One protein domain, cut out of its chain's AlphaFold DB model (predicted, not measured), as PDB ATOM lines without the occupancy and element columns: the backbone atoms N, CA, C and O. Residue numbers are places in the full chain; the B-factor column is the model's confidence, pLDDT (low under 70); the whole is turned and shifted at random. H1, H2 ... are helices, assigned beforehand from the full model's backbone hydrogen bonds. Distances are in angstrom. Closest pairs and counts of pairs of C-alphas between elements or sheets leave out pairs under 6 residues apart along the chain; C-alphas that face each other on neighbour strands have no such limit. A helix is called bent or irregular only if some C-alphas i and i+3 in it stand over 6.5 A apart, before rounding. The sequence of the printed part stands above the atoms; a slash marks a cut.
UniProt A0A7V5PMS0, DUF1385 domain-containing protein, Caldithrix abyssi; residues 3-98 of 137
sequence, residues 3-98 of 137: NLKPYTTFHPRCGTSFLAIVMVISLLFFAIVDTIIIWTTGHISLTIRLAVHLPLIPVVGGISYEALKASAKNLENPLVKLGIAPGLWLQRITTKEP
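What this domain is: This is residues 3 to 98 of the 137 residues of the protein "DUF1385 domain-containing protein" of Caldithrix abyssi (UniProt A0A7V5PMS0). The bent helix H2 folds back from the far end of the long helix H1 and crosses it slantwise, its arm H2b packing on the first half of H1, while H3 crosses the end where H1 begins and H2b ends. The far end of H1 sticks out with residues 38 to 43, and at the opposite end residues 3 to 14, with no named element, form a tail; H1 and this tail make most of the length. The printed part has 96 residues, with three named helices in the order H1, H2, H3 and no named strand, and its class is all helix. It is loose, with a radius of gyration of the C-alphas of 17.3 A, and the C-alphas span 62 by 27 by 18 A.

Where its parts are: H2, residues 46 to 73, was assigned as one helix by its hydrogen bonds, but it is bent: C-alphas 55 and 58 are 6.9 A apart. Its arms are H2a, residues 46 to 55, 15.0 A long, and H2b, residues 58 to 73, 22.7 A long. H1, residues 15 to 41, is 37.0 A long and begins with C-alpha 15 at (-19.780, 49.865, 13.018). H3, residues 78 to 94, is 24.3 A long and ends with C-alpha 94 at (-24.192, 59.663, 7.263). H3 is only just irregular, with C-alphas 83 and 86 6.8 A apart, and has a kink of 37 degrees near residue 85.

How they stand to each other: H2a and H2b stand at a steep tilt of 52 degrees. H2b touches H1, which meets it with residues 18 to 29 alone; the closest C-alphas are those of Val 22 and Ser 64, 5.3 A apart. These two run opposite ways at a steep tilt of 45 degrees. H2a and H1 are close but not clearly touching, the closest C-alphas being those of Phe 30 and His 53, 7.6 A apart. H1 touches H3 with residues 16 to 21 alone, at a steep tilt of 64 degrees, opposite ways; the C-alphas of Ser 17 and Gly 87 are the closest, 3.8 A apart. H2b touches H3 with residue 71 alone, about perpendicular at 77 degrees, and the C-alphas of Ser 71 and Val 80 are the closest, 5.5 A apart. The helix packing is mostly crossed, with 0 of these 3 touching pairs at a shallow tilt. H2a and H3 are apart. In H1 and H2b every O i to N i+4 pair is within hydrogen-bond range; in H2a 5 of 6 are, and in H3 11 of 13.

The domain as a whole: The two C-alphas farthest apart, those of Asn 3 and Gly 42, are 62.8 A from each other. The printed part has no cut, and the links H1 to H2 and H2 to H3 are both tight. The mean pLDDT of the printed part is 85.0; residues 3 to 5 and residue 12 of this predicted model are under 70.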
ATOM      1  N   ASN A   3      -5.295  59.293  -6.793       67.81
ATOM      2  CA  ASN A   3      -5.386  57.828  -6.704       67.81
ATOM      3  C   ASN A   3      -6.377  57.309  -5.641       67.81
ATOM      4  O   ASN A   3      -6.653  56.112  -5.595       67.81
ATOM      5  N   LEU A   4      -6.945  58.186  -4.800       62.84
ATOM      6  CA  LEU A   4      -7.908  57.814  -3.749       62.84
ATOM      7  C   LEU A   4      -9.374  57.910  -4.201       62.84
ATOM      8  O   LEU A   4     -10.248  57.332  -3.558       62.84
ATOM      9  N   LYS A   5      -9.648  58.571  -5.335       65.25
ATOM     10  CA  LYS A   5     -10.996  58.702  -5.917       65.25
ATOM     11  C   LYS A   5     -11.717  57.387  -6.270       65.25
ATOM     12  O   LYS A   5     -12.941  57.382  -6.173       65.25
ATOM     13  N   PRO A   6     -11.055  56.287  -6.690       72.00
ATOM     14  CA  PRO A   6     -11.768  55.049  -7.011       72.00
ATOM     15  C   PRO A   6     -12.242  54.267  -5.773       72.00
ATOM     16  O   PRO A   6     -13.011  53.316  -5.922       72.00
ATOM     17  N   TYR A   7     -11.815  54.632  -4.558       76.88
ATOM     18  CA  TYR A   7     -12.193  53.920  -3.336       76.88
ATOM     19  C   TYR A   7     -13.503  54.457  -2.752       76.88
ATOM     20  O   TYR A   7     -13.693  55.658  -2.579       76.88
ATOM     21  N   THR A   8     -14.419  53.545  -2.427       77.19
ATOM     22  CA  THR A   8     -15.729  53.897  -1.868       77.19
ATOM     23  C   THR A   8     -15.658  54.212  -0.372       77.19
ATOM     24  O   THR A   8     -14.886  53.610   0.372       77.19
ATOM     25  N   THR A   9     -16.527  55.114   0.092       78.69
ATOM     26  CA  THR A   9     -16.752  55.383   1.522       78.69
ATOM     27  C   THR A   9     -17.543  54.273   2.222       78.69
ATOM     28  O   THR A   9     -17.639  54.264   3.450       78.69
ATOM     29  N   PHE A  10     -18.121  53.338   1.462       79.19
ATOM     30  CA  PHE A  10     -18.995  52.299   1.988       79.19
ATOM     31  C   PHE A  10     -18.227  51.027   2.323       79.19
ATOM     32  O   PHE A  10     -17.591  50.425   1.460       79.19
ATOM     33  N   HIS A  11     -18.354  50.554   3.562       79.88
ATOM     34  CA  HIS A  11     -17.742  49.293   3.967       79.88
ATOM     35  C   HIS A  11     -18.752  48.378   4.672       79.88
ATOM     36  O   HIS A  11     -19.390  48.783   5.653       79.88
ATOM     37  N   PRO A  12     -18.889  47.109   4.237       68.69
ATOM     38  CA  PRO A  12     -19.882  46.184   4.785       68.69
ATOM     39  C   PRO A  12     -19.599  45.783   6.241       68.69
ATOM     40  O   PRO A  12     -20.503  45.324   6.930       68.69
ATOM     41  N   ARG A  13     -18.368  45.993   6.733       72.69
ATOM     42  CA  ARG A  13     -17.959  45.712   8.123       72.69
ATOM     43  C   ARG A  13     -17.871  46.962   9.011       72.69
ATOM     44  O   ARG A  13     -17.194  46.934  10.030       72.69
ATOM     45  N   CYS A  14     -18.472  48.081   8.606       81.81
ATOM     46  CA  CYS A  14     -18.487  49.297   9.424       81.81
ATOM     47  C   CYS A  14     -19.322  49.104  10.708       81.81
ATOM     48  O   CYS A  14     -20.277  48.325  10.725       81.81
ATOM     49  N   GLY A  15     -19.014  49.864  11.766       79.19
ATOM     50  CA  GLY A  15     -19.780  49.865  13.018       79.19
ATOM     51  C   GLY A  15     -21.257  50.240  12.835       79.19
ATOM     52  O   GLY A  15     -22.114  49.707  13.532       79.19
ATOM     53  N   THR A  16     -21.589  51.069  11.841       82.00
ATOM     54  CA  THR A  16     -22.983  51.388  11.479       82.00
ATOM     55  C   THR A  16     -23.742  50.166  10.958       82.00
ATOM     56  O   THR A  16     -24.899  49.958  11.316       82.00
ATOM     57  N   SER A  17     -23.075  49.307  10.180       81.31
ATOM     58  CA  SER A  17     -23.641  48.031   9.739       81.31
ATOM     59  C   SER A  17     -23.799  47.051  10.901       81.31
ATOM     60  O   SER A  17     -24.815  46.367  10.974       81.31
ATOM     61  N   PHE A  18     -22.855  47.023  11.849       86.25
ATOM     62  CA  PHE A  18     -22.993  46.212  13.063       86.25
ATOM     63  C   PHE A  18     -24.214  46.627  13.893       86.25
ATOM     64  O   PHE A  18     -25.014  45.772  14.259       86.25
ATOM     65  N   LEU A  19     -24.409  47.927  14.132       87.75
ATOM     66  CA  LEU A  19     -25.563  48.423  14.889       87.75
ATOM     67  C   LEU A  19     -26.898  48.085  14.213       87.75
ATOM     68  O   LEU A  19     -27.839  47.679  14.894       87.75
ATOM     69  N   ALA A  20     -26.976  48.194  12.883       85.62
ATOM     70  CA  ALA A  20     -28.171  47.807  12.134       85.62
ATOM     71  C   ALA A  20     -28.493  46.309  12.297       85.62
ATOM     72  O   ALA A  20     -29.648  45.944  12.523       85.62
ATOM     73  N   ILE A  21     -27.473  45.448  12.243       87.12
ATOM     74  CA  ILE A  21     -27.615  44.000  12.452       87.12
ATOM     75  C   ILE A  21     -28.080  43.700  13.883       87.12
ATOM     76  O   ILE A  21     -29.043  42.957  14.065       87.12
ATOM     77  N   VAL A  22     -27.452  44.319  14.890       91.31
ATOM     78  CA  VAL A  22     -27.840  44.174  16.303       91.31
ATOM     79  C   VAL A  22     -29.294  44.584  16.519       91.31
ATOM     80  O   VAL A  22     -30.035  43.879  17.196       91.31
ATOM     81  N   MET A  23     -29.737  45.690  15.920       91.19
ATOM     82  CA  MET A  23     -31.123  46.150  16.013       91.19
ATOM     83  C   MET A  23     -32.107  45.112  15.459       91.19
ATOM     84  O   MET A  23     -33.051  44.741  16.152       91.19
ATOM     85  N   VAL A  24     -31.884  44.598  14.247       89.88
ATOM     86  CA  VAL A  24     -32.781  43.595  13.646       89.88
ATOM     87  C   VAL A  24     -32.793  42.303  14.465       89.88
ATOM     88  O   VAL A  24     -33.862  41.772  14.764       89.88
ATOM     89  N   ILE A  25     -31.620  41.817  14.877       92.06
ATOM     90  CA  ILE A  25     -31.506  40.588  15.670       92.06
ATOM     91  C   ILE A  25     -32.154  40.768  17.041       92.06
ATOM     92  O   ILE A  25     -32.898  39.891  17.466       92.06
ATOM     93  N   SER A  26     -31.930  41.898  17.715       94.00
ATOM     94  CA  SER A  26     -32.550  42.189  19.010       94.00
ATOM     95  C   SER A  26     -34.074  42.220  18.924       94.00
ATOM     96  O   SER A  26     -34.725  41.617  19.770       94.00
ATOM     97  N   LEU A  27     -34.645  42.842  17.886       94.19
ATOM     98  CA  LEU A  27     -36.092  42.874  17.678       94.19
ATOM     99  C   LEU A  27     -36.666  41.462  17.531       94.19
ATOM    100  O   LEU A  27     -37.619  41.122  18.222       94.19
ATOM    101  N   LEU A  28     -36.070  40.628  16.675       94.69
ATOM    102  CA  LEU A  28     -36.536  39.255  16.462       94.69
ATOM    103  C   LEU A  28     -36.332  38.378  17.706       94.69
ATOM    104  O   LEU A  28     -37.235  37.646  18.106       94.69
ATOM    105  N   PHE A  29     -35.161  38.467  18.335       95.31
ATOM    106  CA  PHE A  29     -34.802  37.673  19.506       95.31
ATOM    107  C   PHE A  29     -35.687  38.012  20.707       95.31
ATOM    108  O   PHE A  29     -36.305  37.123  21.290       95.31
ATOM    109  N   PHE A  30     -35.801  39.296  21.052       94.00
ATOM    110  CA  PHE A  30     -36.626  39.721  22.176       94.00
ATOM    111  C   PHE A  30     -38.120  39.571  21.899       94.00
ATOM    112  O   PHE A  30     -38.847  39.263  22.832       94.00
ATOM    113  N   ALA A  31     -38.587  39.668  20.647       94.06
ATOM    114  CA  ALA A  31     -39.977  39.338  20.317       94.06
ATOM    115  C   ALA A  31     -40.315  37.872  20.637       94.06
ATOM    116  O   ALA A  31     -41.373  37.589  21.201       94.06
ATOM    117  N   ILE A  32     -39.411  36.936  20.325       94.50
ATOM    118  CA  ILE A  32     -39.589  35.515  20.658       94.50
ATOM    119  C   ILE A  32     -39.540  35.311  22.176       94.50
ATOM    120  O   ILE A  32     -40.420  34.655  22.731       94.50
ATOM    121  N   VAL A  33     -38.552  35.900  22.857       92.94
ATOM    122  CA  VAL A  33     -38.418  35.802  24.320       92.94
ATOM    123  C   VAL A  33     -39.649  36.375  25.027       92.94
ATOM    124  O   VAL A  33     -40.228  35.690  25.867       92.94
ATOM    125  N   ASP A  34     -40.101  37.574  24.656       91.38
ATOM    126  CA  ASP A  34     -41.296  38.209  25.224       91.38
ATOM    127  C   ASP A  34     -42.539  37.334  24.996       91.38
ATOM    128  O   ASP A  34     -43.332  37.141  25.916       91.38
ATOM    129  N   THR A  35     -42.676  36.722  23.813       91.75
ATOM    130  CA  THR A  35     -43.784  35.797  23.514       91.75
ATOM    131  C   THR A  35     -43.773  34.572  24.433       91.75
ATOM    132  O   THR A  35     -44.817  34.192  24.963       91.75
ATOM    133  N   ILE A  36     -42.601  33.969  24.668       91.50
ATOM    134  CA  ILE A  36     -42.453  32.816  25.570       91.50
ATOM    135  C   ILE A  36     -42.826  33.210  27.003       91.50
ATOM    136  O   ILE A  36     -43.580  32.491  27.656       91.50
ATOM    137  N   ILE A  37     -42.359  34.367  27.478       89.88
ATOM    138  CA  ILE A  37     -42.650  34.857  28.832       89.88
ATOM    139  C   ILE A  37     -44.147  35.127  29.022       89.88
ATOM    140  O   ILE A  37     -44.706  34.772  30.061       89.88
ATOM    141  N   ILE A  38     -44.814  35.722  28.028       89.88
ATOM    142  CA  ILE A  38     -46.266  35.941  28.068       89.88
ATOM    143  C   ILE A  38     -47.001  34.601  28.164       89.88
ATOM    144  O   ILE A  38     -47.936  34.476  28.952       89.88
ATOM    145  N   TRP A  39     -46.560  33.593  27.410       90.25
ATOM    146  CA  TRP A  39     -47.179  32.272  27.428       90.25
ATOM    147  C   TRP A  39     -46.996  31.543  28.768       90.25
ATOM    148  O   TRP A  39     -47.937  30.918  29.250       90.25
ATOM    149  N   THR A  40     -45.827  31.651  29.409       86.50
ATOM    150  CA  THR A  40     -45.554  30.977  30.691       86.50
ATOM    151  C   THR A  40     -46.135  31.699  31.904       86.50
ATOM    152  O   THR A  40     -46.564  31.055  32.857       86.50
ATOM    153  N   THR A  41     -46.117  33.032  31.898       82.12
ATOM    154  CA  THR A  41     -46.388  33.862  33.086       82.12
ATOM    155  C   THR A  41     -47.751  34.566  33.003       82.12
ATOM    156  O   THR A  41     -48.240  35.106  33.996       82.12
ATOM    157  N   GLY A  42     -48.390  34.576  31.827       81.00
ATOM    158  CA  GLY A  42     -49.716  35.156  31.577       81.00
ATOM    159  C   GLY A  42     -49.771  36.689  31.585       81.00
ATOM    160  O   GLY A  42     -50.745  37.273  31.121       81.00
ATOM    161  N   HIS A  43     -48.731  37.359  32.084       81.12
ATOM    162  CA  HIS A  43     -48.600  38.812  32.119       81.12
ATOM    163  C   HIS A  43     -47.132  39.215  31.951       81.12
ATOM    164  O   HIS A  43     -46.230  38.479  32.352       81.12
ATOM    165  N   ILE A  44     -46.891  40.402  31.386       80.94
ATOM    166  CA  ILE A  44     -45.547  40.969  31.270       80.94
ATOM    167  C   ILE A  44     -45.484  42.264  32.078       80.94
ATOM    168  O   ILE A  44     -46.137  43.259  31.764       80.94
ATOM    169  N   SER A  45     -44.746  42.233  33.187       87.19
ATOM    170  CA  SER A  45     -44.458  43.426  33.981       87.19
ATOM    171  C   SER A  45     -43.125  44.033  33.548       87.19
ATOM    172  O   SER A  45     -42.229  43.337  33.058       87.19
ATOM    173  N   LEU A  46     -42.975  45.345  33.744       87.44
ATOM    174  CA  LEU A  46     -41.758  46.072  33.365       87.44
ATOM    175  C   LEU A  46     -40.519  45.506  34.080       87.44
ATOM    176  O   LEU A  46     -39.451  45.383  33.480       87.44
ATOM    177  N   THR A  47     -40.685  45.075  35.330       90.44
ATOM    178  CA  THR A  47     -39.635  44.471  36.156       90.44
ATOM    179  C   THR A  47     -39.142  43.145  35.583       90.44
ATOM    180  O   THR A  47     -37.934  42.943  35.477       90.44
ATOM    181  N   ILE A  48     -40.058  42.261  35.167       88.62
ATOM    182  CA  ILE A  48     -39.707  40.967  34.561       88.62
ATOM    183  C   ILE A  48     -38.978  41.198  33.240       88.62
ATOM    184  O   ILE A  48     -37.940  40.588  32.991       88.62
ATOM    185  N   ARG A  49     -39.476  42.128  32.418       90.12
ATOM    186  CA  ARG A  49     -38.847  42.449  31.138       90.12
ATOM    187  C   ARG A  49     -37.402  42.902  31.322       90.12
ATOM    188  O   ARG A  49     -36.510  42.369  30.669       90.12
ATOM    189  N   LEU A  50     -37.157  43.827  32.251       92.25
ATOM    190  CA  LEU A  50     -35.813  44.334  32.521       92.25
ATOM    191  C   LEU A  50     -34.893  43.245  33.091       92.25
ATOM    192  O   LEU A  50     -33.756  43.113  32.638       92.25
ATOM    193  N   ALA A  51     -35.396  42.436  34.029       92.81
ATOM    194  CA  ALA A  51     -34.648  41.336  34.633       92.81
ATOM    195  C   ALA A  51     -34.223  40.271  33.610       92.81
ATOM    196  O   ALA A  51     -33.153  39.686  33.750       92.81
ATOM    197  N   VAL A  52     -35.032  40.041  32.573       92.25
ATOM    198  CA  VAL A  52     -34.737  39.078  31.504       92.25
ATOM    199  C   VAL A  52     -33.838  39.687  30.424       92.25
ATOM    200  O   VAL A  52     -32.884  39.049  29.991       92.25
ATOM    201  N   HIS A  53     -34.096  40.922  29.986       93.44
ATOM    202  CA  HIS A  53     -33.371  41.516  28.856       93.44
ATOM    203  C   HIS A  53     -31.930  41.872  29.202       93.44
ATOM    204  O   HIS A  53     -31.034  41.612  28.404       93.44
ATOM    205  N   LEU A  54     -31.698  42.447  30.385       94.56
ATOM    206  CA  LEU A  54     -30.382  42.928  30.794       94.56
ATOM    207  C   LEU A  54     -29.285  41.841  30.723       94.56
ATOM    208  O   LEU A  54     -28.258  42.098  30.092       94.56
ATOM    209  N   PRO A  55     -29.482  40.619  31.261       95.44
ATOM    210  CA  PRO A  55     -28.495  39.544  31.128       95.44
ATOM    211  C   PRO A  55     -28.411  38.945  29.715       95.44
ATOM    212  O   PRO A  55     -27.418  38.296  29.398       95.44
ATOM    213  N   LEU A  56     -29.417  39.147  28.859       94.75
ATOM    214  CA  LEU A  56     -29.438  38.633  27.483       94.75
ATOM    215  C   LEU A  56     -28.740  39.560  26.476       94.75
ATOM    216  O   LEU A  56     -28.438  39.124  25.365       94.75
ATOM    217  N   ILE A  57     -28.423  40.806  26.845       94.00
ATOM    218  CA  ILE A  57     -27.709  41.757  25.972       94.00
ATOM    219  C   ILE A  57     -26.394  41.174  25.411       94.00
ATOM    220  O   ILE A  57     -26.200  41.250  24.194       94.00
ATOM    221  N   PRO A  58     -25.504  40.544  26.212       93.75
ATOM    222  CA  PRO A  58     -24.278  39.934  25.691       93.75
ATOM    223  C   PRO A  58     -24.545  38.810  24.684       93.75
ATOM    224  O   PRO A  58     -23.805  38.670  23.712       93.75
ATOM    225  N   VAL A  59     -25.617  38.036  24.883       95.69
ATOM    226  CA  VAL A  59     -26.007  36.937  23.984       95.69
ATOM    227  C   VAL A  59     -26.420  37.492  22.625       95.69
ATOM    228  O   VAL A  59     -25.909  37.056  21.595       95.69
ATOM    229  N   VAL A  60     -27.286  38.509  22.619       95.38
ATOM    230  CA  VAL A  60     -27.707  39.199  21.392       95.38
ATOM    231  C   VAL A  60     -26.505  39.825  20.684       95.38
ATOM    232  O   VAL A  60     -26.373  39.695  19.466       95.38
ATOM    233  N   GLY A  61     -25.591  40.449  21.434       93.75
ATOM    234  CA  GLY A  61     -24.343  40.997  20.900       93.75
ATOM    235  C   GLY A  61     -23.461  39.934  20.238       93.75
ATOM    236  O   GLY A  61     -22.983  40.145  19.124       93.75
ATOM    237  N   GLY A  62     -23.303  38.768  20.872       94.06
ATOM    238  CA  GLY A  62     -22.539  37.642  20.329       94.06
ATOM    239  C   GLY A  62     -23.142  37.073  19.042       94.06
ATOM    240  O   GLY A  62     -22.434  36.919  18.047       94.06
ATOM    241  N   ILE A  63     -24.459  36.843  19.018       93.62
ATOM    242  CA  ILE A  63     -25.173  36.393  17.809       93.62
ATOM    243  C   ILE A  63     -25.002  37.417  16.682       93.62
ATOM    244  O   ILE A  63     -24.736  37.057  15.536       93.62
ATOM    245  N   SER A  64     -25.101  38.706  17.011       91.62
ATOM    246  CA  SER A  64     -24.940  39.789  16.041       91.62
ATOM    247  C   SER A  64     -23.522  39.881  15.484       91.62
ATOM    248  O   SER A  64     -23.347  40.157  14.297       91.62
ATOM    249  N   TYR A  65     -22.506  39.621  16.308       90.56
ATOM    250  CA  TYR A  65     -21.115  39.570  15.865       90.56
ATOM    251  C   TYR A  65     -20.876  38.423  14.877       90.56
ATOM    252  O   TYR A  65     -20.287  38.637  13.816       90.56
ATOM    253  N   GLU A  66     -21.375  37.222  15.173       90.56
ATOM    254  CA  GLU A  66     -21.248  36.085  14.258       90.56
ATOM    255  C   GLU A  66     -22.049  36.308  12.967       90.56
ATOM    256  O   GLU A  66     -21.549  36.023  11.879       90.56
ATOM    257  N   ALA A  67     -23.234  36.923  13.047       86.50
ATOM    258  CA  ALA A  67     -24.006  37.322  11.873       86.50
ATOM    259  C   ALA A  67     -23.257  38.349  11.004       86.50
ATOM    260  O   ALA A  67     -23.219  38.210   9.777       86.50
ATOM    261  N   LEU A  68     -22.602  39.346  11.610       84.75
ATOM    262  CA  LEU A  68     -21.751  40.307  10.901       84.75
ATOM    263  C   LEU A  68     -20.561  39.604  10.231       84.75
ATOM    264  O   LEU A  68     -20.263  39.844   9.058       84.75
ATOM    265  N   LYS A  69     -19.885  38.714  10.959       85.06
ATOM    266  CA  LYS A  69     -18.731  37.954  10.468       85.06
ATOM    267  C   LYS A  69     -19.103  37.029   9.311       85.06
ATOM    268  O   LYS A  69     -18.360  36.960   8.334       85.06
ATOM    269  N   ALA A  70     -20.249  36.357   9.388       83.56
ATOM    270  CA  ALA A  70     -20.795  35.548   8.301       83.56
ATOM    271  C   ALA A  70     -21.164  36.420   7.091       83.56
ATOM    272  O   ALA A  70     -20.820  36.093   5.957       83.56
ATOM    273  N   SER A  71     -21.769  37.584   7.339       79.12
ATOM    274  CA  SER A  71     -22.143  38.529   6.285       79.12
ATOM    275  C   SER A  71     -20.930  39.034   5.495       79.12
ATOM    276  O   SER A  71     -20.978  39.167   4.277       79.12
ATOM    277  N   ALA A  72     -19.803  39.247   6.175       75.50
ATOM    278  CA  ALA A  72     -18.554  39.631   5.531       75.50
ATOM    279  C   ALA A  72     -17.913  38.513   4.691       75.50
ATOM    280  O   ALA A  72     -17.211  38.811   3.727       75.50
ATOM    281  N   LYS A  73     -18.126  37.242   5.053       78.00
ATOM    282  CA  LYS A  73     -17.575  36.083   4.329       78.00
ATOM    283  C   LYS A  73     -18.387  35.707   3.090       78.00
ATOM    284  O   LYS A  73     -17.831  35.148   2.156       78.00
ATOM    285  N   ASN A  74     -19.683  36.012   3.075       78.12
ATOM    286  CA  ASN A  74     -20.617  35.578   2.033       78.12
ATOM    287  C   ASN A  74     -21.246  36.757   1.269       78.12
ATOM    288  O   ASN A  74     -22.437  36.733   0.967       78.12
ATOM    289  N   LEU A  75     -20.445  37.772   0.928       71.69
ATOM    290  CA  LEU A  75     -20.883  38.978   0.201       71.69
ATOM    291  C   LEU A  75     -21.567  38.692  -1.148       71.69
ATOM    292  O   LEU A  75     -22.356  39.508  -1.624       71.69
ATOM    293  N   GLU A  76     -21.291  37.537  -1.751       74.12
ATOM    294  CA  GLU A  76     -21.884  37.109  -3.021       74.12
ATOM    295  C   GLU A  76     -23.313  36.559  -2.867       74.12
ATOM    296  O   GLU A  76     -24.065  36.512  -3.839       74.12
ATOM    297  N   ASN A  77     -23.730  36.175  -1.654       79.44
ATOM    298  CA  ASN A  77     -25.054  35.602  -1.427       79.44
ATOM    299  C   ASN A  77     -26.130  36.714  -1.361       79.44
ATOM    300  O   ASN A  77     -26.021  37.625  -0.532       79.44
ATOM    301  N   PRO A  78     -27.208  36.649  -2.168       76.56
ATOM    302  CA  PRO A  78     -28.257  37.673  -2.191       76.56
ATOM    303  C   PRO A  78     -28.964  37.878  -0.841       76.56
ATOM    304  O   PRO A  78     -29.319  39.009  -0.514       76.56
ATOM    305  N   LEU A  79     -29.116  36.826  -0.027       75.44
ATOM    306  CA  LEU A  79     -29.695  36.924   1.323       75.44
ATOM    307  C   LEU A  79     -28.816  37.767   2.254       75.44
ATOM    308  O   LEU A  79     -29.304  38.619   2.994       75.44
ATOM    309  N   VAL A  80     -27.505  37.560   2.172       76.12
ATOM    310  CA  VAL A  80     -26.516  38.317   2.944       76.12
ATOM    311  C   VAL A  80     -26.494  39.774   2.489       76.12
ATOM    312  O   VAL A  80     -26.505  40.687   3.312       76.12
ATOM    313  N   LYS A  81     -26.556  40.011   1.177       77.19
ATOM    314  CA  LYS A  81     -26.597  41.359   0.602       77.19
ATOM    315  C   LYS A  81     -27.825  42.151   1.066       77.19
ATOM    316  O   LYS A  81     -27.694  43.337   1.365       77.19
ATOM    317  N   LEU A  82     -28.983  41.496   1.196       78.94
ATOM    318  CA  LEU A  82     -30.194  42.099   1.761       78.94
ATOM    319  C   LEU A  82     -30.021  42.459   3.247       78.94
ATOM    320  O   LEU A  82     -30.449  43.531   3.663       78.94
ATOM    321  N   GLY A  83     -29.351  41.607   4.029       74.75
ATOM    322  CA  GLY A  83     -29.054  41.872   5.442       74.75
ATOM    323  C   GLY A  83     -28.064  43.023   5.672       74.75
ATOM    324  O   GLY A  83     -28.188  43.755   6.650       74.75
ATOM    325  N   ILE A  84     -27.108  43.233   4.757       76.12
ATOM    326  CA  ILE A  84     -26.118  44.327   4.830       76.12
ATOM    327  C   ILE A  84     -26.691  45.652   4.291       76.12
ATOM    328  O   ILE A  84     -26.268  46.732   4.713       76.12
ATOM    329  N   ALA A  85     -27.666  45.590   3.378       79.88
ATOM    330  CA  ALA A  85     -28.310  46.751   2.764       79.88
ATOM    331  C   ALA A  85     -28.766  47.848   3.751       79.88
ATOM    332  O   ALA A  85     -28.459  49.012   3.484       79.88
ATOM    333  N   PRO A  86     -29.427  47.555   4.892       80.38
ATOM    334  CA  PRO A  86     -29.804  48.596   5.850       80.38
ATOM    335  C   PRO A  86     -28.593  49.334   6.441       80.38
ATOM    336  O   PRO A  86     -28.636  50.552   6.595       80.38
ATOM    337  N   GLY A  87     -27.486  48.632   6.706       80.56
ATOM    338  CA  GLY A  87     -26.245  49.249   7.185       80.56
ATOM    339  C   GLY A  87     -25.602  50.170   6.146       80.56
ATOM    340  O   GLY A  87     -25.187  51.284   6.463       80.56
ATOM    341  N   LEU A  88     -25.584  49.738   4.881       82.56
ATOM    342  CA  LEU A  88     -25.106  50.547   3.754       82.56
ATOM    343  C   LEU A  88     -25.992  51.773   3.509       82.56
ATOM    344  O   LEU A  88     -25.484  52.850   3.205       82.56
ATOM    345  N   TRP A  89     -27.310  51.639   3.671       83.56
ATOM    346  CA  TRP A  89     -28.225  52.770   3.544       83.56
ATOM    347  C   TRP A  89     -27.972  53.815   4.630       83.56
ATOM    348  O   TRP A  89     -27.922  55.006   4.331       83.56
ATOM    349  N   LEU A  90     -27.711  53.372   5.863       81.00
ATOM    350  CA  LEU A  90     -27.347  54.270   6.951       81.00
ATOM    351  C   LEU A  90     -26.063  55.043   6.627       81.00
ATOM    352  O   LEU A  90     -26.035  56.263   6.743       81.00
ATOM    353  N   GLN A  91     -25.039  54.353   6.113       84.38
ATOM    354  CA  GLN A  91     -23.809  55.002   5.649       84.38
ATOM    355  C   GLN A  91     -24.081  56.002   4.522       84.38
ATOM    356  O   GLN A  91     -23.468  57.061   4.488       84.38
ATOM    357  N   ARG A  92     -25.021  55.721   3.616       85.06
ATOM    358  CA  ARG A  92     -25.397  56.650   2.540       85.06
ATOM    359  C   ARG A  92     -26.032  57.942   3.058       85.06
ATOM    360  O   ARG A  92     -25.952  58.959   2.381       85.06
ATOM    361  N   ILE A  93     -26.647  57.905   4.239       85.25
ATOM    362  CA  ILE A  93     -27.200  59.087   4.909       85.25
ATOM    363  C   ILE A  93     -26.109  59.819   5.707       85.25
ATOM    364  O   ILE A  93     -26.111  61.045   5.757       85.25
ATOM    365  N   THR A  94     -25.174  59.089   6.326       83.44
ATOM    366  CA  THR A  94     -24.192  59.663   7.263       83.44
ATOM    367  C   THR A  94     -22.816  59.958   6.663       83.44
ATOM    368  O   THR A  94     -21.987  60.554   7.344       83.44
ATOM    369  N   THR A  95     -22.529  59.528   5.432       85.00
ATOM    370  CA  THR A  95     -21.230  59.740   4.768       85.00
ATOM    371  C   THR A  95     -21.377  60.627   3.535       85.00
ATOM    372  O   THR A  95     -22.365  60.552   2.806       85.00
ATOM    373  N   LYS A  96     -20.373  61.475   3.305       84.50
ATOM    374  CA  LYS A  96     -20.225  62.334   2.125       84.50
ATOM    375  C   LYS A  96     -18.831  62.103   1.544       84.50
ATOM    376  O   LYS A  96     -17.921  61.751   2.292       84.50
ATOM    377  N   GLU A  97     -18.667  62.293   0.236       85.50
ATOM    378  CA  GLU A  97     -17.335  62.265  -0.373       85.50
ATOM    379  C   GLU A  97     -16.443  63.366   0.236       85.50
ATOM    380  O   GLU A  97     -16.901  64.510   0.362       85.50
ATOM    381  N   PRO A  98     -15.210  63.028   0.656       84.38
ATOM    382  CA  PRO A  98     -14.289  63.974   1.274       84.38
ATOM    383  C   PRO A  98     -13.706  64.945   0.244       84.38
ATOM    384  O   PRO A  98     -13.515  64.599  -0.924       84.38
TER     385      PRO A  98